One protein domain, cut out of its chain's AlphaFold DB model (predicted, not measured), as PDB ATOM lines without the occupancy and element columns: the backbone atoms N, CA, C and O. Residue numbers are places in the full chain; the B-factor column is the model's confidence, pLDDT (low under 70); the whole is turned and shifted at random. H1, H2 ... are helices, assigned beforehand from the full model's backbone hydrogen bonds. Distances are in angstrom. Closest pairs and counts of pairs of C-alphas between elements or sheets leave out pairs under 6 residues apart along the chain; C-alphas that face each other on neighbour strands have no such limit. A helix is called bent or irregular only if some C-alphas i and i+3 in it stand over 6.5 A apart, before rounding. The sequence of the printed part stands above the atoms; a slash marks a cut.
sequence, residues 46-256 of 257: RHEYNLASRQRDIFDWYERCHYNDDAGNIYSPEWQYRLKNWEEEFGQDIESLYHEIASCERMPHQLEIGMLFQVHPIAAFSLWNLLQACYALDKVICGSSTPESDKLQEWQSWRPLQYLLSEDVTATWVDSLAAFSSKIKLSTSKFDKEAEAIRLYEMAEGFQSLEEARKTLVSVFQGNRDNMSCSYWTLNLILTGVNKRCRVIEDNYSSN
ATOM      1  N   ARG A  46     -44.398  80.304  26.947       58.78
ATOM      2  CA  ARG A  46     -44.723  81.634  27.482       58.78
ATOM      3  C   ARG A  46     -43.558  82.206  28.299       58.78
ATOM      4  O   ARG A  46     -43.298  83.399  28.183       58.78
ATOM      5  N   HIS A  47     -42.835  81.364  29.044       56.28
ATOM      6  CA  HIS A  47     -41.607  81.744  29.760       56.28
ATOM      7  C   HIS A  47     -40.461  82.084  28.792       56.28
ATOM      8  O   HIS A  47     -39.872  83.157  28.900       56.28
ATOM      9  N   GLU A  48     -40.210  81.242  27.781       60.66
ATOM     10  CA  GLU A  48     -39.202  81.488  26.730       60.66
ATOM     11  C   GLU A  48     -39.404  82.849  26.039       60.66
ATOM     12  O   GLU A  48     -38.452  83.600  25.833       60.66
ATOM     13  N   TYR A  49     -40.658  83.202  25.731       61.38
ATOM     14  CA  TYR A  49     -41.013  84.487  25.122       61.38
ATOM     15  C   TYR A  49     -40.782  85.683  26.066       61.38
ATOM     16  O   TYR A  49     -40.335  86.738  25.621       61.38
ATOM     17  N   ASN A  50     -41.049  85.518  27.367       73.56
ATOM     18  CA  ASN A  50     -40.834  86.553  28.383       73.56
ATOM     19  C   ASN A  50     -39.335  86.853  28.575       73.56
ATOM     20  O   ASN A  50     -38.916  88.008  28.508       73.56
ATOM     21  N   LEU A  51     -38.510  85.812  28.735       77.88
ATOM     22  CA  LEU A  51     -37.058  85.957  28.877       77.88
ATOM     23  C   LEU A  51     -36.427  86.598  27.633       77.88
ATOM     24  O   LEU A  51     -35.681  87.567  27.765       77.88
ATOM     25  N   ALA A  52     -36.794  86.138  26.432       82.75
ATOM     26  CA  ALA A  52     -36.296  86.716  25.183       82.75
ATOM     27  C   ALA A  52     -36.705  88.192  24.993       82.75
ATOM     28  O   ALA A  52     -35.932  88.959  24.418       82.75
ATOM     29  N   SER A  53     -37.880  88.608  25.493       85.56
ATOM     30  CA  SER A  53     -38.253  90.030  25.545       85.56
ATOM     31  C   SER A  53     -37.322  90.796  26.478       85.56
ATOM     32  O   SER A  53     -36.635  91.698  26.018       85.56
ATOM     33  N   ARG A  54     -37.198  90.377  27.747       85.62
ATOM     34  CA  ARG A  54     -36.370  91.066  28.754       85.62
ATOM     35  C   ARG A  54     -34.907  91.232  28.319       85.62
ATOM     36  O   ARG A  54     -34.314  92.276  28.577       85.62
ATOM     37  N   GLN A  55     -34.323  90.230  27.655       89.12
ATOM     38  CA  GLN A  55     -32.960  90.324  27.108       89.12
ATOM     39  C   GLN A  55     -32.857  91.377  25.992       89.12
ATOM     40  O   GLN A  55     -31.884  92.135  25.956       89.12
ATOM     41  N   ARG A  56     -33.871  91.476  25.121       90.25
ATOM     42  CA  ARG A  56     -33.972  92.550  24.123       90.25
ATOM     43  C   ARG A  56     -34.201  93.913  24.772       90.25
ATOM     44  O   ARG A  56     -33.523  94.855  24.397       90.25
ATOM     45  N   ASP A  57     -35.076  94.017  25.767       88.38
ATOM     46  CA  ASP A  57     -35.367  95.277  26.461       88.38
ATOM     47  C   ASP A  57     -34.107  95.866  27.140       88.38
ATOM     48  O   ASP A  57     -33.931  97.084  27.174       88.38
ATOM     49  N   ILE A  58     -33.194  95.008  27.622       90.12
ATOM     50  CA  ILE A  58     -31.851  95.402  28.089       90.12
ATOM     51  C   ILE A  58     -30.973  95.880  26.926       90.12
ATOM     52  O   ILE A  58     -30.426  96.982  26.996       90.12
ATOM     53  N   PHE A  59     -30.842  95.079  25.863       90.62
ATOM     54  CA  PHE A  59     -30.001  95.407  24.706       90.62
ATOM     55  C   PHE A  59     -30.419  96.736  24.049       90.62
ATOM     56  O   PHE A  59     -29.600  97.642  23.906       90.62
ATOM     57  N   ASP A  60     -31.711  96.887  23.747       89.81
ATOM     58  CA  ASP A  60     -32.313  98.059  23.102       89.81
ATOM     59  C   ASP A  60     -32.241  99.327  23.982       89.81
ATOM     60  O   ASP A  60     -32.429 100.441  23.476       89.81
ATOM     61  N   TRP A  61     -32.019  99.187  25.298       89.88
ATOM     62  CA  TRP A  61     -31.718 100.302  26.207       89.88
ATOM     63  C   TRP A  61     -30.228 100.649  26.181       89.88
ATOM     64  O   TRP A  61     -29.881 101.815  25.994       89.88
ATOM     65  N   TYR A  62     -29.346  99.651  26.309       88.62
ATOM     66  CA  TYR A  62     -27.894  99.855  26.319       88.62
ATOM     67  C   TYR A  62     -27.386 100.448  24.993       88.62
ATOM     68  O   TYR A  62     -26.649 101.432  25.027       88.62
ATOM     69  N   GLU A  63     -27.847  99.952  23.840       87.62
ATOM     70  CA  GLU A  63     -27.510 100.495  22.509       87.62
ATOM     71  C   GLU A  63     -27.960 101.964  22.355       87.62
ATOM     72  O   GLU A  63     -27.209 102.839  21.910       87.62
ATOM     73  N   ARG A  64     -29.187 102.267  22.802       88.25
ATOM     74  CA  ARG A  64     -29.789 103.612  22.749       88.25
ATOM     75  C   ARG A  64     -29.090 104.619  23.658       88.25
ATOM     76  O   ARG A  64     -29.065 105.803  23.339       88.25
ATOM     77  N   CYS A  65     -28.541 104.154  24.775       84.69
ATOM     78  CA  CYS A  65     -27.727 104.951  25.691       84.69
ATOM     79  C   CYS A  65     -26.221 104.898  25.369       84.69
ATOM     80  O   CYS A  65     -25.431 105.499  26.093       84.69
ATOM     81  N   HIS A  66     -25.838 104.239  24.269       82.69
ATOM     82  CA  HIS A  66     -24.470 104.101  23.756       82.69
ATOM     83  C   HIS A  66     -23.493 103.346  24.677       82.69
ATOM     84  O   HIS A  66     -22.279 103.494  24.562       82.69
ATOM     85  N   TYR A  67     -24.013 102.470  25.539       80.44
ATOM     86  CA  TYR A  67     -23.245 101.529  26.362       80.44
ATOM     87  C   TYR A  67     -22.996 100.211  25.599       80.44
ATOM     88  O   TYR A  67     -23.297  99.117  26.076       80.44
ATOM     89  N   ASN A  68     -22.514 100.324  24.360       67.19
ATOM     90  CA  ASN A  68     -22.569  99.246  23.367       67.19
ATOM     91  C   ASN A  68     -21.745  98.006  23.751       67.19
ATOM     92  O   ASN A  68     -22.179  96.886  23.483       67.19
ATOM     93  N   ASP A  69     -20.593  98.200  24.394       74.81
ATOM     94  CA  ASP A  69     -19.660  97.117  24.736       74.81
ATOM     95  C   ASP A  69     -20.227  96.180  25.820       74.81
ATOM     96  O   ASP A  69     -19.979  94.975  25.809       74.81
ATOM     97  N   ASP A  70     -21.079  96.716  26.700       73.69
ATOM     98  CA  ASP A  70     -21.836  95.953  27.695       73.69
ATOM     99  C   ASP A  70     -23.074  95.262  27.099       73.69
ATOM    100  O   ASP A  70     -23.491  94.203  27.579       73.69
ATOM    101  N   ALA A  71     -23.686  95.857  26.066       75.88
ATOM    102  CA  ALA A  71     -25.007  95.475  25.563       75.88
ATOM    103  C   ALA A  71     -25.087  94.000  25.138       75.88
ATOM    104  O   ALA A  71     -26.088  93.331  25.383       75.88
ATOM    105  N   GLY A  72     -24.025  93.472  24.518       79.50
ATOM    106  CA  GLY A  72     -23.974  92.087  24.043       79.50
ATOM    107  C   GLY A  72     -23.938  91.033  25.157       79.50
ATOM    108  O   GLY A  72     -24.342  89.890  24.929       79.50
ATOM    109  N   ASN A  73     -23.501  91.398  26.369       85.69
ATOM    110  CA  ASN A  73     -23.229  90.436  27.440       85.69
ATOM    111  C   ASN A  73     -24.492  89.715  27.938       85.69
ATOM    112  O   ASN A  73     -24.402  88.551  28.324       85.69
ATOM    113  N   ILE A  74     -25.677  90.333  27.833       88.62
ATOM    114  CA  ILE A  74     -26.972  89.729  28.213       88.62
ATOM    115  C   ILE A  74     -27.326  88.452  27.429       88.62
ATOM    116  O   ILE A  74     -28.181  87.673  27.857       88.62
ATOM    117  N   TYR A  75     -26.671  88.203  26.291       88.81
ATOM    118  CA  TYR A  75     -26.855  86.996  25.480       88.81
ATOM    119  C   TYR A  75     -25.793  85.912  25.733       88.81
ATOM    120  O   TYR A  75     -25.844  84.860  25.092       88.81
ATOM    121  N   SER A  76     -24.839  86.127  26.649       89.06
ATOM    122  CA  SER A  76     -23.762  85.165  26.924       89.06
ATOM    123  C   SER A  76     -24.291  83.834  27.497       89.06
ATOM    124  O   SER A  76     -25.372  83.804  28.094       89.06
ATOM    125  N   PRO A  77     -23.541  82.717  27.379       89.88
ATOM    126  CA  PRO A  77     -23.929  81.442  27.992       89.88
ATOM    127  C   PRO A  77     -24.101  81.521  29.517       89.88
ATOM    128  O   PRO A  77     -24.934  80.816  30.083       89.88
ATOM    129  N   GLU A  78     -23.347  82.404  30.181       88.38
ATOM    130  CA  GLU A  78     -23.490  82.668  31.614       88.38
ATOM    131  C   GLU A  78     -24.843  83.322  31.918       88.38
ATOM    132  O   GLU A  78     -25.573  82.856  32.793       88.38
ATOM    133  N   TRP A  79     -25.218  84.358  31.164       89.81
ATOM    134  CA  TRP A  79     -26.513  85.011  31.327       89.81
ATOM    135  C   TRP A  79     -27.670  84.069  30.997       89.81
ATOM    136  O   TRP A  79     -28.627  84.010  31.761       89.81
ATOM    137  N   GLN A  80     -27.566  83.244  29.951       88.19
ATOM    138  CA  GLN A  80     -28.563  82.204  29.655       88.19
ATOM    139  C   GLN A  80     -28.764  81.236  30.840       88.19
ATOM    140  O   GLN A  80     -29.901  80.890  31.167       88.19
ATOM    141  N   TYR A  81     -27.681  80.841  31.519       89.25
ATOM    142  CA  TYR A  81     -27.745  80.005  32.722       89.25
ATOM    143  C   TYR A  81     -28.375  80.741  33.920       89.25
ATOM    144  O   TYR A  81     -29.300  80.216  34.541       89.25
ATOM    145  N   ARG A  82     -27.944  81.980  34.210       90.69
ATOM    146  CA  ARG A  82     -28.503  82.810  35.299       90.69
ATOM    147  C   ARG A  82     -30.000  83.061  35.123       90.69
ATOM    148  O   ARG A  82     -30.763  82.857  36.059       90.69
ATOM    149  N   LEU A  83     -30.420  83.442  33.916       90.19
ATOM    150  CA  LEU A  83     -31.818  83.727  33.583       90.19
ATOM    151  C   LEU A  83     -32.716  82.498  33.737       90.19
ATOM    152  O   LEU A  83     -33.828  82.628  34.243       90.19
ATOM    153  N   LYS A  84     -32.233  81.307  33.358       88.31
ATOM    154  CA  LYS A  84     -32.957  80.056  33.602       88.31
ATOM    155  C   LYS A  84     -33.140  79.812  35.101       88.31
ATOM    156  O   LYS A  84     -34.266  79.585  35.535       88.31
ATOM    157  N   ASN A  85     -32.062  79.885  35.884       90.25
ATOM    158  CA  ASN A  85     -32.129  79.644  37.327       90.25
ATOM    159  C   ASN A  85     -33.067  80.650  38.019       90.25
ATOM    160  O   ASN A  85     -33.908  80.249  38.814       90.25
ATOM    161  N   TRP A  86     -32.993  81.938  37.669       92.19
ATOM    162  CA  TRP A  86     -33.854  82.978  38.247       92.19
ATOM    163  C   TRP A  86     -35.317  82.921  37.777       92.19
ATOM    164  O   TRP A  86     -36.176  83.493  38.443       92.19
ATOM    165  N   GLU A  87     -35.639  82.251  36.670       87.31
ATOM    166  CA  GLU A  87     -37.029  81.934  36.293       87.31
ATOM    167  C   GLU A  87     -37.543  80.695  37.054       87.31
ATOM    168  O   GLU A  87     -38.707  80.654  37.440       87.31
ATOM    169  N   GLU A  88     -36.680  79.715  37.346       88.56
ATOM    170  CA  GLU A  88     -37.018  78.548  38.180       88.56
ATOM    171  C   GLU A  88     -37.176  78.922  39.672       88.56
ATOM    172  O   GLU A  88     -38.042  78.372  40.353       88.56
ATOM    173  N   GLU A  89     -36.391  79.885  40.165       89.75
ATOM    174  CA  GLU A  89     -36.380  80.355  41.560       89.75
ATOM    175  C   GLU A  89     -37.374  81.504  41.813       89.75
ATOM    176  O   GLU A  89     -38.163  81.441  42.754       89.75
ATOM    177  N   PHE A  90     -37.381  82.529  40.950       89.19
ATOM    178  CA  PHE A  90     -38.161  83.761  41.130       89.19
ATOM    179  C   PHE A  90     -39.227  83.996  40.044       89.19
ATOM    180  O   PHE A  90     -39.891  85.023  40.073       89.19
ATOM    181  N   GLY A  91     -39.451  83.084  39.089       77.62
ATOM    182  CA  GLY A  91     -40.462  83.244  38.021       77.62
ATOM    183  C   GLY A  91     -41.928  83.115  38.469       77.62
ATOM    184  O   GLY A  91     -42.805  82.831  37.649       77.62
ATOM    185  N   GLN A  92     -42.198  83.273  39.767       73.69
ATOM    186  CA  GLN A  92     -43.535  83.294  40.361       73.69
ATOM    187  C   GLN A  92     -43.977  84.745  40.632       73.69
ATOM    188  O   GLN A  92     -43.291  85.687  40.250       73.69
ATOM    189  N   ASP A  93     -45.174  84.912  41.197       85.62
ATOM    190  CA  ASP A  93     -45.923  86.174  41.299       85.62
ATOM    191  C   ASP A  93     -45.081  87.462  41.468       85.62
ATOM    192  O   ASP A  93     -44.481  87.722  42.513       85.62
ATOM    193  N   ILE A  94     -45.113  88.311  40.435       87.25
ATOM    194  CA  ILE A  94     -44.405  89.596  40.395       87.25
ATOM    195  C   ILE A  94     -44.933  90.567  41.467       87.25
ATOM    196  O   ILE A  94     -44.160  91.397  41.948       87.25
ATOM    197  N   GLU A  95     -46.199  90.468  41.892       88.94
ATOM    198  CA  GLU A  95     -46.725  91.309  42.979       88.94
ATOM    199  C   GLU A  95     -46.089  90.933  44.333       88.94
ATOM    200  O   GLU A  95     -45.690  91.828  45.086       88.94
ATOM    201  N   SER A  96     -45.864  89.637  44.598       91.06
ATOM    202  CA  SER A  96     -45.061  89.175  45.745       91.06
ATOM    203  C   SER A  96     -43.633  89.725  45.693       91.06
ATOM    204  O   SER A  96     -43.176  90.340  46.659       91.06
ATOM    205  N   LEU A  97     -42.956  89.628  44.539       92.56
ATOM    206  CA  LEU A  97     -41.587  90.139  44.384       92.56
ATOM    207  C   LEU A  97     -41.476  91.648  44.652       92.56
ATOM    208  O   LEU A  97     -40.518  92.079  45.291       92.56
ATOM    209  N   TYR A  98     -42.450  92.460  44.223       91.81
ATOM    210  CA  TYR A  98     -42.488  93.889  44.567       91.81
ATOM    211  C   TYR A  98     -42.541  94.115  46.087       91.81
ATOM    212  O   TYR A  98     -41.849  94.999  46.604       91.81
ATOM    213  N   HIS A  99     -43.326  93.318  46.819       91.19
ATOM    214  CA  HIS A  99     -43.411  93.396  48.280       91.19
ATOM    215  C   HIS A  99     -42.138  92.894  48.980       91.19
ATOM    216  O   HIS A  99     -41.681  93.519  49.940       91.19
ATOM    217  N   GLU A 100     -41.534  91.813  48.491       93.00
ATOM    218  CA  GLU A 100     -40.294  91.252  49.033       93.00
ATOM    219  C   GLU A 100     -39.107  92.203  48.817       93.00
ATOM    220  O   GLU A 100     -38.394  92.525  49.772       93.00
ATOM    221  N   ILE A 101     -38.955  92.758  47.607       94.00
ATOM    222  CA  ILE A 101     -37.966  93.803  47.301       94.00
ATOM    223  C   ILE A 101     -38.197  95.029  48.191       94.00
ATOM    224  O   ILE A 101     -37.242  95.539  48.770       94.00
ATOM    225  N   ALA A 102     -39.440  95.488  48.375       91.94
ATOM    226  CA  ALA A 102     -39.728  96.603  49.282       91.94
ATOM    227  C   ALA A 102     -39.341  96.294  50.745       91.94
ATOM    228  O   ALA A 102     -38.845  97.173  51.449       91.94
ATOM    229  N   SER A 103     -39.500  95.046  51.202       92.44
ATOM    230  CA  SER A 103     -39.088  94.634  52.553       92.44
ATOM    231  C   SER A 103     -37.565  94.682  52.765       92.44
ATOM    232  O   SER A 103     -37.107  94.960  53.881       92.44
ATOM    233  N   CYS A 104     -36.781  94.513  51.691       94.56
ATOM    234  CA  CYS A 104     -35.320  94.563  51.725       94.56
ATOM    235  C   CYS A 104     -34.766  95.941  52.131       94.56
ATOM    236  O   CYS A 104     -33.630  95.999  52.585       94.56
ATOM    237  N   GLU A 105     -35.546  97.029  52.089       94.12
ATOM    238  CA  GLU A 105     -35.126  98.337  52.630       94.12
ATOM    239  C   GLU A 105     -34.673  98.236  54.102       94.12
ATOM    240  O   GLU A 105     -33.732  98.907  54.526       94.12
ATOM    241  N   ARG A 106     -35.308  97.347  54.882       93.06
ATOM    242  CA  ARG A 106     -34.982  97.105  56.300       93.06
ATOM    243  C   ARG A 106     -33.913  96.035  56.507       93.06
ATOM    244  O   ARG A 106     -33.311  95.978  57.576       93.06
ATOM    245  N   MET A 107     -33.702  95.169  55.517       93.31
ATOM    246  CA  MET A 107     -32.743  94.062  55.559       93.31
ATOM    247  C   MET A 107     -31.998  93.973  54.216       93.31
ATOM    248  O   MET A 107     -32.212  93.027  53.461       93.31
ATOM    249  N   PRO A 108     -31.120  94.944  53.880       93.38
ATOM    250  CA  PRO A 108     -30.610  95.085  52.510       93.38
ATOM    251  C   PRO A 108     -29.811  93.878  52.018       93.38
ATOM    252  O   PRO A 108     -29.848  93.546  50.836       93.38
ATOM    253  N   HIS A 109     -29.166  93.162  52.940       93.44
ATOM    254  CA  HIS A 109     -28.479  91.890  52.708       93.44
ATOM    255  C   HIS A 109     -29.394  90.749  52.209       93.44
ATOM    256  O   HIS A 109     -28.906  89.643  52.004       93.44
ATOM    257  N   GLN A 110     -30.705  90.968  52.053       94.00
ATOM    258  CA  GLN A 110     -31.653  89.995  51.499       94.00
ATOM    259  C   GLN A 110     -31.992  90.238  50.023       94.00
ATOM    260  O   GLN A 110     -32.564  89.352  49.398       94.00
ATOM    261  N   LEU A 111     -31.610  91.387  49.450       95.50
ATOM    262  CA  LEU A 111     -31.891  91.710  48.051       95.50
ATOM    263  C   LEU A 111     -31.075  90.821  47.098       95.50
ATOM    264  O   LEU A 111     -29.864  91.008  46.965       95.50
ATOM    265  N   GLU A 112     -31.747  89.910  46.397       94.94
ATOM    266  CA  GLU A 112     -31.159  89.105  45.320       94.94
ATOM    267  C   GLU A 112     -31.202  89.819  43.964       94.94
ATOM    268  O   GLU A 112     -32.155  90.535  43.640       94.94
ATOM    269  N   ILE A 113     -30.208  89.547  43.109       94.75
ATOM    270  CA  ILE A 113     -30.214  90.042  41.721       94.75
ATOM    271  C   ILE A 113     -31.358  89.403  40.929       94.75
ATOM    272  O   ILE A 113     -31.989  90.091  40.135       94.75
ATOM    273  N   GLY A 114     -31.670  88.123  41.169       93.88
ATOM    274  CA  GLY A 114     -32.748  87.415  40.472       93.88
ATOM    275  C   GLY A 114     -34.129  88.023  40.723       93.88
ATOM    276  O   GLY A 114     -34.856  88.292  39.766       93.88
ATOM    277  N   MET A 115     -34.444  88.351  41.982       94.31
ATOM    278  CA  MET A 115     -35.655  89.100  42.350       94.31
ATOM    279  C   MET A 115     -35.709  90.441  41.609       94.31
ATOM    280  O   MET A 115     -36.692  90.743  40.932       94.31
ATOM    281  N   LEU A 116     -34.628  91.231  41.678       94.12
ATOM    282  CA  LEU A 116     -34.566  92.524  40.997       94.12
ATOM    283  C   LEU A 116     -34.658  92.376  39.468       94.12
ATOM    284  O   LEU A 116     -35.222  93.248  38.817       94.12
ATOM    285  N   PHE A 117     -34.157  91.283  38.884       93.81
ATOM    286  CA  PHE A 117     -34.188  91.047  37.441       93.81
ATOM    287  C   PHE A 117     -35.594  90.724  36.931       93.81
ATOM    288  O   PHE A 117     -36.004  91.236  35.891       93.81
ATOM    289  N   GLN A 118     -36.349  89.901  37.664       91.25
ATOM    290  CA  GLN A 118     -37.733  89.558  37.315       91.25
ATOM    291  C   GLN A 118     -38.630  90.801  37.202       91.25
ATOM    292  O   GLN A 118     -39.514  90.855  36.341       91.25
ATOM    293  N   VAL A 119     -38.377  91.802  38.050       91.56
ATOM    294  CA  VAL A 119     -39.196  93.014  38.193       91.56
ATOM    295  C   VAL A 119     -38.631  94.204  37.397       91.56
ATOM    296  O   VAL A 119     -39.374  94.930  36.735       91.56
ATOM    297  N   HIS A 120     -37.311  94.396  37.420       93.00
ATOM    298  CA  HIS A 120     -36.593  95.539  36.846       93.00
ATOM    299  C   HIS A 120     -35.293  95.082  36.132       93.00
ATOM    300  O   HIS A 120     -34.186  95.383  36.589       93.00
ATOM    301  N   PRO A 121     -35.392  94.377  34.985       92.38
ATOM    302  CA  PRO A 121     -34.264  93.683  34.344       92.38
ATOM    303  C   PRO A 121     -33.070  94.591  34.005       92.38
ATOM    304  O   PRO A 121     -31.924  94.218  34.246       92.38
ATOM    305  N   ILE A 122     -33.321  95.818  33.533       92.88
ATOM    306  CA  ILE A 122     -32.273  96.807  33.210       92.88
ATOM    307  C   ILE A 122     -31.526  97.259  34.480       92.88
ATOM    308  O   ILE A 122     -30.302  97.397  34.470       92.88
ATOM    309  N   ALA A 123     -32.237  97.433  35.601       94.38
ATOM    310  CA  ALA A 123     -31.636  97.792  36.886       94.38
ATOM    311  C   ALA A 123     -30.740  96.662  37.412       94.38
ATOM    312  O   ALA A 123     -29.586  96.911  37.761       94.38
ATOM    313  N   ALA A 124     -31.229  95.420  37.379       94.94
ATOM    314  CA  ALA A 124     -30.459  94.242  37.766       94.94
ATOM    315  C   ALA A 124     -29.218  94.011  36.885       94.94
ATOM    316  O   ALA A 124     -28.154  93.698  37.414       94.94
ATOM    317  N   PHE A 125     -29.321  94.219  35.568       94.94
ATOM    318  CA  PHE A 125     -28.181  94.121  34.652       94.94
ATOM    319  C   PHE A 125     -27.124  95.204  34.931       94.94
ATOM    320  O   PHE A 125     -25.942  94.895  35.053       94.94
ATOM    321  N   SER A 126     -27.536  96.457  35.168       95.56
ATOM    322  CA  SER A 126     -26.591  97.519  35.557       95.56
ATOM    323  C   SER A 126     -25.914  97.263  36.913       95.56
ATOM    324  O   SER A 126     -24.740  97.586  37.089       95.56
ATOM    325  N   LEU A 127     -26.623  96.631  37.860       96.69
ATOM    326  CA  LEU A 127     -26.062  96.208  39.145       96.69
ATOM    327  C   LEU A 127     -25.082  95.043  38.974       96.69
ATOM    328  O   LEU A 127     -24.044  95.032  39.631       96.69
ATOM    329  N   TRP A 128     -25.363  94.100  38.072       95.56
ATOM    330  CA  TRP A 128     -24.427  93.031  37.735       95.56
ATOM    331  C   TRP A 128     -23.105  93.585  37.201       95.56
ATOM    332  O   TRP A 128     -22.053  93.235  37.730       95.56
ATOM    333  N   ASN A 129     -23.146  94.490  36.219       94.88
ATOM    334  CA  ASN A 129     -21.929  95.040  35.615       94.88
ATOM    335  C   ASN A 129     -21.110  95.851  36.636       94.88
ATOM    336  O   ASN A 129     -19.886  95.734  36.676       94.88
ATOM    337  N   LEU A 130     -21.776  96.589  37.537       97.06
ATOM    338  CA  LEU A 130     -21.112  97.249  38.665       97.06
ATOM    339  C   LEU A 130     -20.417  96.244  39.599       97.06
ATOM    340  O   LEU A 130     -19.273  96.464  39.984       97.06
ATOM    341  N   LEU A 131     -21.084  95.141  39.953       96.75
ATOM    342  CA  LEU A 131     -20.490  94.093  40.790       96.75
ATOM    343  C   LEU A 131     -19.298  93.423  40.095       96.75
ATOM    344  O   LEU A 131     -18.282  93.208  40.743       96.75
ATOM    345  N   GLN A 132     -19.371  93.166  38.784       94.62
ATOM    346  CA  GLN A 132     -18.237  92.628  38.024       94.62
ATOM    347  C   GLN A 132     -17.039  93.587  38.004       94.62
ATOM    348  O   GLN A 132     -15.913  93.142  38.215       94.62
ATOM    349  N   ALA A 133     -17.264  94.895  37.839       95.44
ATOM    350  CA  ALA A 133     -16.197  95.891  37.945       95.44
ATOM    351  C   ALA A 133     -15.579  95.925  39.359       95.44
ATOM    352  O   ALA A 133     -14.356  95.955  39.497       95.44
ATOM    353  N   CYS A 134     -16.404  95.831  40.409       96.50
ATOM    354  CA  CYS A 134     -15.928  95.695  41.786       96.50
ATOM    355  C   CYS A 134     -15.082  94.422  41.989       96.50
ATOM    356  O   CYS A 134     -13.971  94.527  42.498       96.50
ATOM    357  N   TYR A 135     -15.545  93.245  41.552       95.00
ATOM    358  CA  TYR A 135     -14.817  91.975  41.704       95.00
ATOM    359  C   TYR A 135     -13.523  91.915  40.876       95.00
ATOM    360  O   TYR A 135     -12.536  91.308  41.302       95.00
ATOM    361  N   ALA A 136     -13.500  92.548  39.699       93.56
ATOM    362  CA  ALA A 136     -12.288  92.694  38.900       93.56
ATOM    363  C   ALA A 136     -11.246  93.554  39.636       93.56
ATOM    364  O   ALA A 136     -10.081  93.163  39.727       93.56
ATOM    365  N   LEU A 137     -11.672  94.675  40.225       94.94
ATOM    366  CA  LEU A 137     -10.797  95.559  40.992       94.94
ATOM    367  C   LEU A 137     -10.363  94.938  42.335       94.94
ATOM    368  O   LEU A 137      -9.186  95.039  42.680       94.94
ATOM    369  N   ASP A 138     -11.247  94.210  43.034       95.00
ATOM    370  CA  ASP A 138     -10.910  93.409  44.224       95.00
ATOM    371  C   ASP A 138      -9.735  92.466  43.925       95.00
ATOM    372  O   ASP A 138      -8.788  92.382  44.706       95.00
ATOM    373  N   LYS A 139      -9.776  91.771  42.779       93.44
ATOM    374  CA  LYS A 139      -8.746  90.810  42.359       93.44
ATOM    375  C   LYS A 139      -7.385  91.471  42.132       93.44
ATOM    376  O   LYS A 139      -6.366  90.893  42.506       93.44
ATOM    377  N   VAL A 140      -7.348  92.674  41.555       92.81
ATOM    378  CA  VAL A 140      -6.089  93.420  41.375       92.81
ATOM    379  C   VAL A 140      -5.591  93.970  42.716       92.81
ATOM    380  O   VAL A 140      -4.405  93.831  43.026       92.81
ATOM    381  N   ILE A 141      -6.473  94.543  43.542       92.00
ATOM    382  CA  ILE A 141      -6.125  95.165  44.832       92.00
ATOM    383  C   ILE A 141      -5.687  94.139  45.877       92.00
ATOM    384  O   ILE A 141      -4.644  94.331  46.499       92.00
ATOM    385  N   CYS A 142      -6.409  93.029  46.031       90.00
ATOM    386  CA  CYS A 142      -6.033  91.960  46.957       90.00
ATOM    387  C   CYS A 142      -4.817  91.190  46.420       90.00
ATOM    388  O   CYS A 142      -3.810  91.059  47.112       90.00
ATOM    389  N   GLY A 143      -4.863  90.797  45.142       77.38
ATOM    390  CA  GLY A 143      -3.849  89.979  44.479       77.38
ATOM    391  C   GLY A 143      -4.342  88.562  44.168       77.38
ATOM    392  O   GLY A 143      -5.477  88.193  44.458       77.38
ATOM    393  N   SER A 144      -3.473  87.770  43.539       67.19
ATOM    394  CA  SER A 144      -3.780  86.434  43.004       67.19
ATOM    395  C   SER A 144      -3.157  85.274  43.795       67.19
ATOM    396  O   SER A 144      -3.108  84.148  43.295       67.19
ATOM    397  N   SER A 145      -2.678  85.523  45.019       65.75
ATOM    398  CA  SER A 145      -2.243  84.464  45.940       65.75
ATOM    399  C   SER A 145      -3.422  83.559  46.333       65.75
ATOM    400  O   SER A 145      -4.580  83.974  46.303       65.75
ATOM    401  N   THR A 146      -3.146  82.312  46.723       62.12
ATOM    402  CA  THR A 146      -4.194  81.309  46.980       62.12
ATOM    403  C   THR A 146      -5.240  81.714  48.037       62.12
ATOM    404  O   THR A 146      -6.422  81.626  47.719       62.12
ATOM    405  N   PRO A 147      -4.885  82.184  49.254       65.81
ATOM    406  CA  PRO A 147      -5.901  82.438  50.281       65.81
ATOM    407  C   PRO A 147      -6.791  83.658  49.981       65.81
ATOM    408  O   PRO A 147      -7.971  83.657  50.326       65.81
ATOM    409  N   GLU A 148      -6.283  84.686  49.299       72.62
ATOM    410  CA  GLU A 148      -7.108  85.787  48.794       72.62
ATOM    411  C   GLU A 148      -7.897  85.407  47.525       72.62
ATOM    412  O   GLU A 148      -9.003  85.911  47.347       72.62
ATOM    413  N   SER A 149      -7.446  84.435  46.719       75.94
ATOM    414  CA  SER A 149      -8.289  83.813  45.680       75.94
ATOM    415  C   SER A 149      -9.523  83.115  46.270       75.94
ATOM    416  O   SER A 149     -10.604  83.209  45.686       75.94
ATOM    417  N   ASP A 150      -9.391  82.446  47.418       83.06
ATOM    418  CA  ASP A 150     -10.524  81.799  48.094       83.06
ATOM    419  C   ASP A 150     -11.525  82.846  48.625       83.06
ATOM    420  O   ASP A 150     -12.729  82.729  48.382       83.06
ATOM    421  N   LYS A 151     -11.035  83.935  49.246       86.69
ATOM    422  CA  LYS A 151     -11.872  85.086  49.654       86.69
ATOM    423  C   LYS A 151     -12.646  85.700  48.482       86.69
ATOM    424  O   LYS A 151     -13.826  86.006  48.622       86.69
ATOM    425  N   LEU A 152     -12.001  85.880  47.325       88.00
ATOM    426  CA  LEU A 152     -12.637  86.459  46.136       88.00
ATOM    427  C   LEU A 152     -13.796  85.590  45.624       88.00
ATOM    428  O   LEU A 152     -14.820  86.129  45.201       88.00
ATOM    429  N   GLN A 153     -13.672  84.259  45.692       89.19
ATOM    430  CA  GLN A 153     -14.771  83.344  45.362       89.19
ATOM    431  C   GLN A 153     -15.896  83.399  46.404       89.19
ATOM    432  O   GLN A 153     -17.070  83.382  46.033       89.19
ATOM    433  N   GLU A 154     -15.560  83.526  47.693       92.56
ATOM    434  CA  GLU A 154     -16.551  83.720  48.755       92.56
ATOM    435  C   GLU A 154     -17.373  84.997  48.513       92.56
ATOM    436  O   GLU A 154     -18.601  84.942  48.454       92.56
ATOM    437  N   TRP A 155     -16.712  86.132  48.270       94.81
ATOM    438  CA  TRP A 155     -17.363  87.423  48.014       94.81
ATOM    439  C   TRP A 155     -18.255  87.406  46.767       94.81
ATOM    440  O   TRP A 155     -19.338  87.986  46.788       94.81
ATOM    441  N   GLN A 156     -17.852  86.694  45.709       93.00
ATOM    442  CA  GLN A 156     -18.662  86.506  44.498       93.00
ATOM    443  C   GLN A 156     -19.916  85.641  44.721       93.00
ATOM    444  O   GLN A 156     -20.838  85.692  43.904       93.00
ATOM    445  N   SER A 157     -19.972  84.868  45.813       92.69
ATOM    446  CA  SER A 157     -21.159  84.101  46.223       92.69
ATOM    447  C   SER A 157     -22.136  84.892  47.105       92.69
ATOM    448  O   SER A 157     -23.262  84.445  47.326       92.69
ATOM    449  N   TRP A 158     -21.727  86.055  47.623       95.94
ATOM    450  CA  TRP A 158     -22.550  86.879  48.508       95.94
ATOM    451  C   TRP A 158     -23.596  87.708  47.750       95.94
ATOM    452  O   TRP A 158     -23.459  88.041  46.571       95.94
ATOM    453  N   ARG A 159     -24.640  88.127  48.473       95.88
ATOM    454  CA  ARG A 159     -25.690  89.005  47.940       95.88
ATOM    455  C   ARG A 159     -25.152  90.420  47.657       95.88
ATOM    456  O   ARG A 159     -24.336  90.916  48.439       95.88
ATOM    457  N   PRO A 160     -25.654  91.134  46.628       96.62
ATOM    458  CA  PRO A 160     -25.168  92.455  46.214       96.62
ATOM    459  C   PRO A 160     -24.889  93.441  47.347       96.62
ATOM    460  O   PRO A 160     -23.803  94.006  47.425       96.62
ATOM    461  N   LEU A 161     -25.858  93.645  48.244       96.88
ATOM    462  CA  LEU A 161     -25.738  94.626  49.324       96.88
ATOM    463  C   LEU A 161     -25.046  94.061  50.574       96.88
ATOM    464  O   LEU A 161     -24.582  94.844  51.394       96.88
ATOM    465  N   GLN A 162     -24.907  92.736  50.701       96.94
ATOM    466  CA  GLN A 162     -24.007  92.119  51.681       96.94
ATOM    467  C   GLN A 162     -22.549  92.406  51.292       96.94
ATOM    468  O   GLN A 162     -21.790  92.939  52.097       96.94
ATOM    469  N   TYR A 163     -22.183  92.142  50.034       97.50
ATOM    470  CA  TYR A 163     -20.853  92.430  49.498       97.50
ATOM    471  C   TYR A 163     -20.544  93.934  49.438       97.50
ATOM    472  O   TYR A 163     -19.507  94.379  49.939       97.50
ATOM    473  N   LEU A 164     -21.436  94.754  48.871       97.31
ATOM    474  CA  LEU A 164     -21.169  96.186  48.705       97.31
ATOM    475  C   LEU A 164     -21.023  96.914  50.049       97.31
ATOM    476  O   LEU A 164     -20.207  97.829  50.135       97.31
ATOM    477  N   LEU A 165     -21.751  96.508  51.095       96.38
ATOM    478  CA  LEU A 165     -21.706  97.163  52.410       96.38
ATOM    479  C   LEU A 165     -20.703  96.540  53.401       96.38
ATOM    480  O   LEU A 165     -20.526  97.111  54.478       96.38
ATOM    481  N   SER A 166     -20.047  95.423  53.058       96.06
ATOM    482  CA  SER A 166     -19.120  94.710  53.952       96.06
ATOM    483  C   SER A 166     -17.911  95.559  54.369       96.06
ATOM    484  O   SER A 166     -17.157  96.081  53.538       96.06
ATOM    485  N   GLU A 167     -17.690  95.640  55.682       94.81
ATOM    486  CA  GLU A 167     -16.473  96.223  56.248       94.81
ATOM    487  C   GLU A 167     -15.264  95.286  56.072       94.81
ATOM    488  O   GLU A 167     -14.152  95.777  55.947       94.81
ATOM    489  N   ASP A 168     -15.453  93.962  55.978       93.00
ATOM    490  CA  ASP A 168     -14.358  92.980  55.852       93.00
ATOM    491  C   ASP A 168     -13.659  93.050  54.483       93.00
ATOM    492  O   ASP A 168     -12.432  92.930  54.391       93.00
ATOM    493  N   VAL A 169     -14.432  93.300  53.416       93.62
ATOM    494  CA  VAL A 169     -13.894  93.615  52.078       93.62
ATOM    495  C   VAL A 169     -13.094  94.918  52.145       93.62
ATOM    496  O   VAL A 169     -11.955  94.982  51.686       93.62
ATOM    497  N   THR A 170     -13.670  95.939  52.787       93.56
ATOM    498  CA  THR A 170     -13.075  97.277  52.928       93.56
ATOM    499  C   THR A 170     -11.773  97.239  53.745       93.56
ATOM    500  O   THR A 170     -10.790  97.870  53.364       93.56
ATOM    501  N   ALA A 171     -11.724  96.452  54.822       92.50
ATOM    502  CA  ALA A 171     -10.529  96.227  55.632       92.50
ATOM    503  C   ALA A 171      -9.459  95.435  54.864       92.50
ATOM    504  O   ALA A 171      -8.296  95.832  54.860       92.50
ATOM    505  N   THR A 172      -9.854  94.381  54.135       92.81
ATOM    506  CA  THR A 172      -8.919  93.615  53.291       92.81
ATOM    507  C   THR A 172      -8.278  94.516  52.222       92.81
ATOM    508  O   THR A 172      -7.074  94.422  51.999       92.81
ATOM    509  N   TRP A 173      -9.028  95.447  51.615       93.75
ATOM    510  CA  TRP A 173      -8.463  96.455  50.704       93.75
ATOM    511  C   TRP A 173      -7.422  97.357  51.384       93.75
ATOM    512  O   TRP A 173      -6.365  97.600  50.801       93.75
ATOM    513  N   VAL A 174      -7.695  97.851  52.599       93.00
ATOM    514  CA  VAL A 174      -6.747  98.692  53.357       93.00
ATOM    515  C   VAL A 174      -5.443  97.937  53.622       93.00
ATOM    516  O   VAL A 174      -4.370  98.463  53.319       93.00
ATOM    517  N   ASP A 175      -5.526  96.697  54.109       91.94
ATOM    518  CA  ASP A 175      -4.354  95.858  54.386       91.94
ATOM    519  C   ASP A 175      -3.549  95.562  53.107       91.94
ATOM    520  O   ASP A 175      -2.325  95.727  53.081       91.94
ATOM    521  N   SER A 176      -4.222  95.177  52.016       92.00
ATOM    522  CA  SER A 176      -3.564  94.859  50.744       92.00
ATOM    523  C   SER A 176      -2.918  96.081  50.077       92.00
ATOM    524  O   SER A 176      -1.815  95.957  49.538       92.00
ATOM    525  N   LEU A 177      -3.533  97.269  50.148       92.50
ATOM    526  CA  LEU A 177      -2.936  98.511  49.636       92.50
ATOM    527  C   LEU A 177      -1.762  98.988  50.505       92.50
ATOM    528  O   LEU A 177      -0.735  99.403  49.961       92.50
ATOM    529  N   ALA A 178      -1.848  98.859  51.832       90.81
ATOM    530  CA  ALA A 178      -0.739  99.169  52.735       90.81
ATOM    531  C   ALA A 178       0.463  98.230  52.510       90.81
ATOM    532  O   ALA A 178       1.616  98.681  52.452       90.81
ATOM    533  N   ALA A 179       0.207  96.933  52.305       89.81
ATOM    534  CA  ALA A 179       1.223  95.952  51.933       89.81
ATOM    535  C   ALA A 179       1.839  96.253  50.553       89.81
ATOM    536  O   ALA A 179       3.060  96.205  50.398       89.81
ATOM    537  N   PHE A 180       1.025  96.631  49.562       90.25
ATOM    538  CA  PHE A 180       1.479  96.994  48.216       90.25
ATOM    539  C   PHE A 180       2.330  98.275  48.202       90.25
ATOM    540  O   PHE A 180       3.423  98.277  47.638       90.25
ATOM    541  N   SER A 181       1.904  99.330  48.906       90.00
ATOM    542  CA  SER A 181       2.696 100.552  49.127       90.00
ATOM    543  C   SER A 181       4.049 100.238  49.777       90.00
ATOM    544  O   SER A 181       5.094 100.728  49.339       90.00
ATOM    545  N   SER A 182       4.050  99.365  50.789       89.38
ATOM    546  CA  SER A 182       5.274  98.910  51.458       89.38
ATOM    547  C   SER A 182       6.187  98.130  50.507       89.38
ATOM    548  O   SER A 182       7.395  98.357  50.496       89.38
ATOM    549  N   LYS A 183       5.621  97.269  49.651       87.75
ATOM    550  CA  LYS A 183       6.358  96.520  48.627       87.75
ATOM    551  C   LYS A 183       7.006  97.454  47.602       87.75
ATOM    552  O   LYS A 183       8.212  97.359  47.409       87.75
ATOM    553  N   ILE A 184       6.269  98.423  47.047       87.12
ATOM    554  CA  ILE A 184       6.796  99.443  46.114       87.12
ATOM    555  C   ILE A 184       8.005 100.186  46.708       87.12
ATOM    556  O   ILE A 184       9.014 100.369  46.025       87.12
ATOM    557  N   LYS A 185       7.931 100.577  47.987       87.56
ATOM    558  CA  LYS A 185       9.020 101.268  48.706       87.56
ATOM    559  C   LYS A 185      10.256 100.388  48.934       87.56
ATOM    560  O   LYS A 185      11.357 100.918  49.063       87.56
ATOM    561  N   LEU A 186      10.082  99.066  48.981       87.94
ATOM    562  CA  LEU A 186      11.143  98.075  49.189       87.94
ATOM    563  C   LEU A 186      11.663  97.442  47.883       87.94
ATOM    564  O   LEU A 186      12.714  96.800  47.909       87.94
ATOM    565  N   SER A 187      10.982  97.626  46.747       85.00
ATOM    566  CA  SER A 187      11.399  97.100  45.440       85.00
ATOM    567  C   SER A 187      12.783  97.627  45.049       85.00
ATOM    568  O   SER A 187      12.955  98.806  44.724       85.00
ATOM    569  N   THR A 188      13.788  96.749  45.044       84.19
ATOM    570  CA  THR A 188      15.176  97.101  44.695       84.19
ATOM    571  C   THR A 188      15.541  96.734  43.260       84.19
ATOM    572  O   THR A 188      16.283  97.489  42.630       84.19
ATOM    573  N   SER A 189      15.013  95.635  42.705       89.75
ATOM    574  CA  SER A 189      15.308  95.239  41.323       89.75
ATOM    575  C   SER A 189      14.454  96.002  40.299       89.75
ATOM    576  O   SER A 189      13.447  96.632  40.633       89.75
ATOM    577  N   LYS A 190      14.848  95.942  39.018       85.69
ATOM    578  CA  LYS A 190      14.019  96.458  37.914       85.69
ATOM    579  C   LYS A 190      12.732  95.642  37.752       85.69
ATOM    580  O   LYS A 190      11.685  96.236  37.537       85.69
ATOM    581  N   PHE A 191      12.816  94.316  37.868       82.75
ATOM    582  CA  PHE A 191      11.687  93.415  37.630       82.75
ATOM    583  C   PHE A 191      10.567  93.602  38.659       82.75
ATOM    584  O   PHE A 191       9.407  93.647  38.270       82.75
ATOM    585  N   ASP A 192      10.905  93.814  39.937       83.88
ATOM    586  CA  ASP A 192       9.905  94.117  40.974       83.88
ATOM    587  C   ASP A 192       9.164  95.424  40.648       83.88
ATOM    588  O   ASP A 192       7.942  95.494  40.705       83.88
ATOM    589  N   LYS A 193       9.900  96.470  40.248       86.19
ATOM    590  CA  LYS A 193       9.311  97.772  39.887       86.19
ATOM    591  C   LYS A 193       8.437  97.692  38.639       86.19
ATOM    592  O   LYS A 193       7.446  98.404  38.558       86.19
ATOM    593  N   GLU A 194       8.801  96.842  37.687       90.25
ATOM    594  CA  GLU A 194       8.027  96.582  36.472       90.25
ATOM    595  C   GLU A 194       6.725  95.831  36.803       90.25
ATOM    596  O   GLU A 194       5.661  96.240  36.347       90.25
ATOM    597  N   ALA A 195       6.776  94.831  37.691       88.94
ATOM    598  CA  ALA A 195       5.595  94.117  38.178       88.94
ATOM    599  C   ALA A 195       4.643  95.014  38.995       88.94
ATOM    600  O   ALA A 195       3.439  95.024  38.734       88.94
ATOM    601  N   GLU A 196       5.153  95.817  39.939       89.44
ATOM    602  CA  GLU A 196       4.289  96.736  40.695       89.44
ATOM    603  C   GLU A 196       3.721  97.864  39.810       89.44
ATOM    604  O   GLU A 196       2.600  98.311  40.045       89.44
ATOM    605  N   ALA A 197       4.449  98.309  38.777       90.19
ATOM    606  CA  ALA A 197       3.959  99.310  37.825       90.19
ATOM    607  C   ALA A 197       2.843  98.767  36.916       90.19
ATOM    608  O   ALA A 197       1.866  99.474  36.680       90.19
ATOM    609  N   ILE A 198       2.949  97.512  36.460       91.50
ATOM    610  CA  ILE A 198       1.857  96.817  35.756       91.50
ATOM    611  C   ILE A 198       0.625  96.747  36.665       91.50
ATOM    612  O   ILE A 198      -0.461  97.142  36.252       91.50
ATOM    613  N   ARG A 199       0.795  96.356  37.932       91.06
ATOM    614  CA  ARG A 199      -0.321  96.267  38.882       91.06
ATOM    615  C   ARG A 199      -0.965  97.629  39.188       91.06
ATOM    616  O   ARG A 199      -2.181  97.707  39.316       91.06
ATOM    617  N   LEU A 200      -0.186  98.716  39.274       91.56
ATOM    618  CA  LEU A 200      -0.724 100.084  39.379       91.56
ATOM    619  C   LEU A 200      -1.568 100.468  38.153       91.56
ATOM    620  O   LEU A 200      -2.609 101.105  38.303       91.56
ATOM    621  N   TYR A 201      -1.133 100.071  36.954       93.25
ATOM    622  CA  TYR A 201      -1.870 100.293  35.711       93.25
ATOM    623  C   TYR A 201      -3.190  99.494  35.689       93.25
ATOM    624  O   TYR A 201      -4.246 100.077  35.455       93.25
ATOM    625  N   GLU A 202      -3.161  98.209  36.060       94.25
ATOM    626  CA  GLU A 202      -4.359  97.364  36.207       94.25
ATOM    627  C   GLU A 202      -5.361  97.932  37.238       94.25
ATOM    628  O   GLU A 202      -6.573  97.887  37.019       94.25
ATOM    629  N   MET A 203      -4.883  98.510  38.354       93.62
ATOM    630  CA  MET A 203      -5.753  99.184  39.333       93.62
ATOM    631  C   MET A 203      -6.420 100.433  38.743       93.62
ATOM    632  O   MET A 203      -7.588 100.694  39.033       93.62
ATOM    633  N   ALA A 204      -5.700 101.202  37.920       93.06
ATOM    634  CA  ALA A 204      -6.228 102.403  37.280       93.06
ATOM    635  C   ALA A 204      -7.285 102.076  36.209       93.06
ATOM    636  O   ALA A 204      -8.330 102.727  36.173       93.06
ATOM    637  N   GLU A 205      -7.064 101.038  35.392       94.19
ATOM    638  CA  GLU A 205      -8.070 100.529  34.446       94.19
ATOM    639  C   GLU A 205      -9.313 100.009  35.183       94.19
ATOM    640  O   GLU A 205     -10.429 100.442  34.888       94.19
ATOM    641  N   GLY A 206      -9.140  99.164  36.208       94.00
ATOM    642  CA  GLY A 206     -10.256  98.643  37.003       94.00
ATOM    643  C   GLY A 206     -11.069  99.738  37.710       94.00
ATOM    644  O   GLY A 206     -12.295  99.647  37.786       94.00
ATOM    645  N   PHE A 207     -10.417 100.809  38.175       94.62
ATOM    646  CA  PHE A 207     -11.101 101.974  38.744       94.62
ATOM    647  C   PHE A 207     -11.886 102.773  37.690       94.62
ATOM    648  O   PHE A 207     -13.012 103.197  37.962       94.62
ATOM    649  N   GLN A 208     -11.347 102.938  36.478       94.00
ATOM    650  CA  GLN A 208     -12.069 103.579  35.374       94.00
ATOM    651  C   GLN A 208     -13.329 102.781  34.997       94.00
ATOM    652  O   GLN A 208     -14.411 103.368  34.919       94.00
ATOM    653  N   SER A 209     -13.223 101.454  34.852       93.56
ATOM    654  CA  SER A 209     -14.374 100.580  34.579       93.56
ATOM    655  C   SER A 209     -15.415 100.610  35.705       93.56
ATOM    656  O   SER A 209     -16.617 100.626  35.431       93.56
ATOM    657  N   LEU A 210     -14.984 100.686  36.971       95.50
ATOM    658  CA  LEU A 210     -15.882 100.870  38.114       95.50
ATOM    659  C   LEU A 210     -16.648 102.198  38.026       95.50
ATOM    660  O   LEU A 210     -17.867 102.218  38.203       95.50
ATOM    661  N   GLU A 211     -15.970 103.302  37.709       94.94
ATOM    662  CA  GLU A 211     -16.614 104.606  37.533       94.94
ATOM    663  C   GLU A 211     -17.544 104.661  36.311       94.94
ATOM    664  O   GLU A 211     -18.534 105.393  36.324       94.94
ATOM    665  N   GLU A 212     -17.271 103.907  35.250       93.62
ATOM    666  CA  GLU A 212     -18.159 103.783  34.087       93.62
ATOM    667  C   GLU A 212     -19.418 102.972  34.416       93.62
ATOM    668  O   GLU A 212     -20.527 103.491  34.259       93.62
ATOM    669  N   ALA A 213     -19.274 101.780  35.002       94.88
ATOM    670  CA  ALA A 213     -20.408 100.979  35.467       94.88
ATOM    671  C   ALA A 213     -21.263 101.735  36.507       94.88
ATOM    672  O   ALA A 213     -22.496 101.688  36.466       94.88
ATOM    673  N   ARG A 214     -20.627 102.517  37.392       95.69
ATOM    674  CA  ARG A 214     -21.288 103.423  38.349       95.69
ATOM    675  C   ARG A 214     -22.113 104.501  37.647       95.69
ATOM    676  O   ARG A 214     -23.254 104.721  38.052       95.69
ATOM    677  N   LYS A 215     -21.595 105.158  36.601       94.62
ATOM    678  CA  LYS A 215     -22.348 106.166  35.820       94.62
ATOM    679  C   LYS A 215     -23.567 105.537  35.140       94.62
ATOM    680  O   LYS A 215     -24.659 106.101  35.227       94.62
ATOM    681  N   THR A 216     -23.406 104.358  34.537       93.88
ATOM    682  CA  THR A 216     -24.501 103.597  33.910       93.88
ATOM    683  C   THR A 216     -25.578 103.227  34.930       93.88
ATOM    684  O   THR A 216     -26.746 103.553  34.730       93.88
ATOM    685  N   LEU A 217     -25.200 102.647  36.074       95.62
ATOM    686  CA  LEU A 217     -26.135 102.304  37.149       95.62
ATOM    687  C   LEU A 217     -26.849 103.539  37.726       95.62
ATOM    688  O   LEU A 217     -28.063 103.511  37.926       95.62
ATOM    689  N   VAL A 218     -26.135 104.647  37.947       95.88
ATOM    690  CA  VAL A 218     -26.747 105.914  38.380       95.88
ATOM    691  C   VAL A 218     -27.780 106.395  37.357       95.88
ATOM    692  O   VAL A 218     -28.883 106.766  37.756       95.88
ATOM    693  N   SER A 219     -27.470 106.330  36.058       93.81
ATOM    694  CA  SER A 219     -28.399 106.677  34.975       93.81
ATOM    695  C   SER A 219     -29.662 105.800  35.002       93.81
ATOM    696  O   SER A 219     -30.777 106.325  35.056       93.81
ATOM    697  N   VAL A 220     -29.507 104.472  35.084       93.06
ATOM    698  CA  VAL A 220     -30.627 103.515  35.148       93.06
ATOM    699  C   VAL A 220     -31.516 103.760  36.371       93.06
ATOM    700  O   VAL A 220     -32.737 103.870  36.236       93.06
ATOM    701  N   PHE A 221     -30.935 103.867  37.568       93.88
ATOM    702  CA  PHE A 221     -31.707 104.014  38.805       93.88
ATOM    703  C   PHE A 221     -32.318 105.413  38.972       93.88
ATOM    704  O   PHE A 221     -33.347 105.539  39.633       93.88
ATOM    705  N   GLN A 222     -31.739 106.463  38.379       92.19
ATOM    706  CA  GLN A 222     -32.363 107.790  38.349       92.19
ATOM    707  C   GLN A 222     -33.479 107.882  37.301       92.19
ATOM    708  O   GLN A 222     -34.542 108.415  37.611       92.19
ATOM    709  N   GLY A 223     -33.277 107.323  36.103       87.75
ATOM    710  CA  GLY A 223     -34.264 107.341  35.019       87.75
ATOM    711  C   GLY A 223     -35.519 106.501  35.284       87.75
ATOM    712  O   GLY A 223     -36.566 106.775  34.706       87.75
ATOM    713  N   ASN A 224     -35.445 105.511  36.180       82.38
ATOM    714  CA  ASN A 224     -36.569 104.633  36.526       82.38
ATOM    715  C   ASN A 224     -37.286 104.995  37.842       82.38
ATOM    716  O   ASN A 224     -38.114 104.213  38.304       82.38
ATOM    717  N   ARG A 225     -37.003 106.153  38.459       78.56
ATOM    718  CA  ARG A 225     -37.527 106.517  39.795       78.56
ATOM    719  C   ARG A 225     -39.042 106.403  39.945       78.56
ATOM    720  O   ARG A 225     -39.501 105.878  40.953       78.56
ATOM    721  N   ASP A 226     -39.794 106.836  38.939       77.81
ATOM    722  CA  ASP A 226     -41.263 106.840  38.980       77.81
ATOM    723  C   ASP A 226     -41.875 105.432  38.816       77.81
ATOM    724  O   ASP A 226     -43.028 105.215  39.179       77.81
ATOM    725  N   ASN A 227     -41.097 104.467  38.302       83.31
ATOM    726  CA  ASN A 227     -41.532 103.095  37.996       83.31
ATOM    727  C   ASN A 227     -40.925 102.030  38.934       83.31
ATOM    728  O   ASN A 227     -41.399 100.898  38.966       83.31
ATOM    729  N   MET A 228     -39.868 102.371  39.677       89.31
ATOM    730  CA  MET A 228     -39.126 101.475  40.569       89.31
ATOM    731  C   MET A 228     -39.110 102.073  41.979       89.31
ATOM    732  O   MET A 228     -38.260 102.901  42.311       89.31
ATOM    733  N   SER A 229     -40.042 101.643  42.830       87.69
ATOM    734  CA  SER A 229     -40.219 102.172  44.196       87.69
ATOM    735  C   SER A 229     -38.981 101.996  45.084       87.69
ATOM    736  O   SER A 229     -38.679 102.858  45.908       87.69
ATOM    737  N   CYS A 230     -38.207 100.928  44.877       91.31
ATOM    738  CA  CYS A 230     -36.952 100.675  45.586       91.31
ATOM    739  C   CYS A 230     -35.750 101.481  45.063       91.31
ATOM    740  O   CYS A 230     -34.670 101.414  45.654       91.31
ATOM    741  N   SER A 231     -35.906 102.248  43.975       93.00
ATOM    742  CA  SER A 231     -34.795 102.895  43.261       93.00
ATOM    743  C   SER A 231     -33.949 103.791  44.161       93.00
ATOM    744  O   SER A 231     -32.722 103.721  44.122       93.00
ATOM    745  N   TYR A 232     -34.595 104.615  44.989       93.38
ATOM    746  CA  TYR A 232     -33.918 105.610  45.816       93.38
ATOM    747  C   TYR A 232     -33.043 104.970  46.900       93.38
ATOM    748  O   TYR A 232     -31.846 105.262  46.964       93.38
ATOM    749  N   TRP A 233     -33.608 104.082  47.727       95.12
ATOM    750  CA  TRP A 233     -32.853 103.450  48.812       95.12
ATOM    751  C   TRP A 233     -31.804 102.472  48.270       95.12
ATOM    752  O   TRP A 233     -30.669 102.481  48.746       95.12
ATOM    753  N   THR A 234     -32.131 101.709  47.218       95.62
ATOM    754  CA  THR A 234     -31.197 100.749  46.603       95.62
ATOM    755  C   THR A 234     -29.978 101.477  46.038       95.62
ATOM    756  O   THR A 234     -28.847 101.135  46.379       95.62
ATOM    757  N   LEU A 235     -30.187 102.549  45.258       96.50
ATOM    758  CA  LEU A 235     -29.097 103.367  44.714       96.50
ATOM    759  C   LEU A 235     -28.251 104.010  45.823       96.50
ATOM    760  O   LEU A 235     -27.027 104.042  45.715       96.50
ATOM    761  N   ASN A 236     -28.877 104.505  46.894       96.75
ATOM    762  CA  ASN A 236     -28.161 105.132  48.006       96.75
ATOM    763  C   ASN A 236     -27.244 104.140  48.749       96.75
ATOM    764  O   ASN A 236     -26.108 104.482  49.084       96.75
ATOM    765  N   LEU A 237     -27.695 102.899  48.966       97.12
ATOM    766  CA  LEU A 237     -26.875 101.851  49.582       97.12
ATOM    767  C   LEU A 237     -25.745 101.378  48.656       97.12
ATOM    768  O   LEU A 237     -24.606 101.265  49.108       97.12
ATOM    769  N   ILE A 238     -26.021 101.191  47.361       97.56
ATOM    770  CA  ILE A 238     -24.995 100.858  46.360       97.56
ATOM    771  C   ILE A 238     -23.901 101.930  46.338       97.56
ATOM    772  O   ILE A 238     -22.721 101.616  46.492       97.56
ATOM    773  N   LEU A 239     -24.283 103.206  46.221       97.31
ATOM    774  CA  LEU A 239     -23.330 104.316  46.223       97.31
ATOM    775  C   LEU A 239     -22.584 104.435  47.555       97.31
ATOM    776  O   LEU A 239     -21.409 104.778  47.545       97.31
ATOM    777  N   THR A 240     -23.204 104.104  48.692       96.25
ATOM    778  CA  THR A 240     -22.499 104.050  49.984       96.25
ATOM    779  C   THR A 240     -21.378 103.004  49.962       96.25
ATOM    780  O   THR A 240     -20.252 103.312  50.353       96.25
ATOM    781  N   GLY A 241     -21.650 101.799  49.449       95.56
ATOM    782  CA  GLY A 241     -20.666 100.718  49.332       95.56
ATOM    783  C   GLY A 241     -19.538 100.983  48.325       95.56
ATOM    784  O   GLY A 241     -18.376 100.673  48.595       95.56
ATOM    785  N   VAL A 242     -19.857 101.608  47.187       95.88
ATOM    786  CA  VAL A 242     -18.857 102.025  46.184       95.88
ATOM    787  C   VAL A 242     -18.004 103.182  46.713       95.88
ATOM    788  O   VAL A 242     -16.781 103.095  46.695       95.88
ATOM    789  N   ASN A 243     -18.616 104.229  47.279       94.81
ATOM    790  CA  ASN A 243     -17.884 105.397  47.780       94.81
ATOM    791  C   ASN A 243     -16.901 105.045  48.916       94.81
ATOM    792  O   ASN A 243     -15.878 105.713  49.048       94.81
ATOM    793  N   LYS A 244     -17.178 104.009  49.726       93.94
ATOM    794  CA  LYS A 244     -16.209 103.466  50.700       93.94
ATOM    795  C   LYS A 244     -14.941 102.943  50.011       93.94
ATOM    796  O   LYS A 244     -13.844 103.336  50.394       93.94
ATOM    797  N   ARG A 245     -15.101 102.104  48.980       91.12
ATOM    798  CA  ARG A 245     -13.997 101.540  48.180       91.12
ATOM    799  C   ARG A 245     -13.171 102.636  47.499       91.12
ATOM    800  O   ARG A 245     -11.949 102.609  47.589       91.12
ATOM    801  N   CYS A 246     -13.826 103.636  46.902       91.25
ATOM    802  CA  CYS A 246     -13.146 104.789  46.296       91.25
ATOM    803  C   CYS A 246     -12.250 105.523  47.309       91.25
ATOM    804  O   CYS A 246     -11.071 105.729  47.034       91.25
ATOM    805  N   ARG A 247     -12.766 105.832  48.508       92.38
ATOM    806  CA  ARG A 247     -11.993 106.510  49.565       92.38
ATOM    807  C   ARG A 247     -10.769 105.721  50.014       92.38
ATOM    808  O   ARG A 247      -9.704 106.298  50.164       92.38
ATOM    809  N   VAL A 248     -10.888 104.400  50.155       91.00
ATOM    810  CA  VAL A 248      -9.747 103.541  50.516       91.00
ATOM    811  C   VAL A 248      -8.611 103.635  49.486       91.00
ATOM    812  O   VAL A 248      -7.443 103.578  49.873       91.00
ATOM    813  N   ILE A 249      -8.918 103.850  48.201       87.75
ATOM    814  CA  ILE A 249      -7.911 104.154  47.171       87.75
ATOM    815  C   ILE A 249      -7.379 105.589  47.336       87.75
ATOM    816  O   ILE A 249      -6.163 105.776  47.373       87.75
ATOM    817  N   GLU A 250      -8.255 106.590  47.475       87.19
ATOM    818  CA  GLU A 250      -7.899 108.016  47.622       87.19
ATOM    819  C   GLU A 250      -6.968 108.279  48.826       87.19
ATOM    820  O   GLU A 250      -5.947 108.959  48.686       87.19
ATOM    821  N   ASP A 251      -7.274 107.691  49.986       86.94
ATOM    822  CA  ASP A 251      -6.502 107.800  51.230       86.94
ATOM    823  C   ASP A 251      -5.112 107.149  51.089       86.94
ATOM    824  O   ASP A 251      -4.096 107.708  51.519       86.94
ATOM    825  N   ASN A 252      -5.040 105.986  50.426       79.56
ATOM    826  CA  ASN A 252      -3.775 105.306  50.140       79.56
ATOM    827  C   ASN A 252      -2.935 106.052  49.095       79.56
ATOM    828  O   ASN A 252      -1.713 106.072  49.215       79.56
ATOM    829  N   TYR A 253      -3.544 106.702  48.102       70.25
ATOM    830  CA  TYR A 253      -2.808 107.518  47.131       70.25
ATOM    831  C   TYR A 253      -2.235 108.781  47.793       70.25
ATOM    832  O   TYR A 253      -1.051 109.091  47.648       70.25
ATOM    833  N   SER A 254      -3.060 109.462  48.595       63.91
ATOM    834  CA  SER A 254      -2.710 110.702  49.304       63.91
ATOM    835  C   SER A 254      -1.630 110.508  50.374       63.91
ATOM    836  O   SER A 254      -0.887 111.436  50.671       63.91
ATOM    837  N   SER A 255      -1.502 109.298  50.927       59.34
ATOM    838  CA  SER A 255      -0.482 108.946  51.930       59.34
ATOM    839  C   SER A 255       0.888 108.570  51.333       59.34
ATOM    840  O   SER A 255       1.765 108.096  52.058       59.34
ATOM    841  N   ASN A 256       1.065 108.701  50.012       50.00
ATOM    842  CA  ASN A 256       2.232 108.200  49.274       50.00
ATOM    843  C   ASN A 256       2.861 109.206  48.289       50.00
ATOM    844  O   ASN A 256       3.752 108.816  47.531       50.00
TER     845      ASN A 256
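Overview. This is residues 46 to 256 of the 257 residues of an uncharacterized protein of Coleophoma crateriformis (UniProt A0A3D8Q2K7). An elongated bundle of four long helices, H6, H9, H10 and H11, runs along the longest axis, with H6 in the middle of the model. The longest helix, H10, runs beside H6 and H11, and H9 is shifted toward the end of the bundle where H10 begins. At the other end of the bundle the shorter helices H1 to H5 cluster round the first turns of H6, with the H1 and H2 hairpin crossing there at an angle, while H7 folds back along the later part of H6. The printed part has 211 residues with eleven named helices, H1 to H11 in chain order, and no named strand; its class is all helix. It is compact, with a radius of gyration of the C-alphas of 18.8 A, and spans 64 by 34 by 31 A.

Along the chain. H10, residues 190 to 223, is the longest helix, 49.6 A from C-alpha 190 at (14.019, 96.458, 37.914) to C-alpha 223 at (-34.264, 107.341, 35.019). The other long helices are H6, residues 121 to 142, 31.0 A; H9, residues 167 to 186, 28.6 A; and H11, residues 231 to 254, 33.6 A, ending with C-alpha 254 at (-2.710, 110.702, 49.304). H1, residues 46 to 62, is 24.8 A long and starts with C-alpha 46 at (-44.723, 81.634, 27.482). H3, residues 77 to 90, is 19.5 A long, and H7, residues 146 to 157, is 17.2 A. The shorter helices are H2, residues 68 to 75; H4, residues 94 to 103; H5, residues 113 to 119; and H8, residues 160 to 165. H2 is irregular, but only just: C-alphas 69 and 72 are 6.7 A apart.

Arrangement. H10 touches H6 with 31 pairs of C-alphas within 8 A, the closest those of Leu 130 and Ala 213 at 5.0 A; they run opposite ways at a shallow tilt of 18 degrees. H10 and H11 form a helical hairpin, and their closest C-alphas are those of Phe 221 and Ser 231, 5.5 A apart. H6 is the hub, touching five other helices. It touches H9 with residues 138 to 142 alone, closest at the C-alphas of Cys 142 and Ser 176, 5.4 A, at a tilt of 38 degrees, only just steep. H9 touches H11 at a shallow tilt of 21 degrees, the same way, with the C-alphas of Val 174 and Val 248 closest at 6.4 A. H6 and H11 are near each other. H8 touches H11, with the C-alphas of Leu 164 and Gly 241 closest at 4.6 A. H7 forms a helical hairpin with H6, closest at the C-alphas of Cys 142 and Glu 148, 6.5 A. H5 forms another with H6, closest at the C-alphas of Phe 117 and Ala 124, 4.9 A. H3 touches H5 at 70.0 degrees, a steep tilt only just short of about perpendicular, with the C-alphas of Trp 86 and Gly 114 closest at 5.1 A. H4 touches H5, with the C-alphas of Leu 97 and Met 115 closest at 6.4 A. H1 touches H6 at a steep tilt of 65 degrees, closest at the C-alphas of Ile 58 and Ile 122, 5.3 A. H1 and H2 form a helical hairpin, with the C-alphas of Phe 59 and Ala 71 closest at 5.1 A. Among the pairs that are apart are H1 and H10, and H4 and H11. Every O i to N i+4 pair is within hydrogen-bond range in H1, H3, H4, H6, H7, H8, H9 and H10; the counts are 2 of 3 in H5, 19 of 20 in H11 and 0 of 4 in H2, where 3 of 5 O i to N i+3 pairs are within range.

Size, cuts and confidence. The two C-alphas farthest apart are those of Arg 46 and Thr 188, 64.2 A. The printed part has no cut, and no link is long; the links H4 to H5 and H10 to H11 are short, and the others are tight. The mean pLDDT of the printed part is 88.9, with 12 residues under 70: 46 to 49, 68, 144 to 147 and 254 to 256.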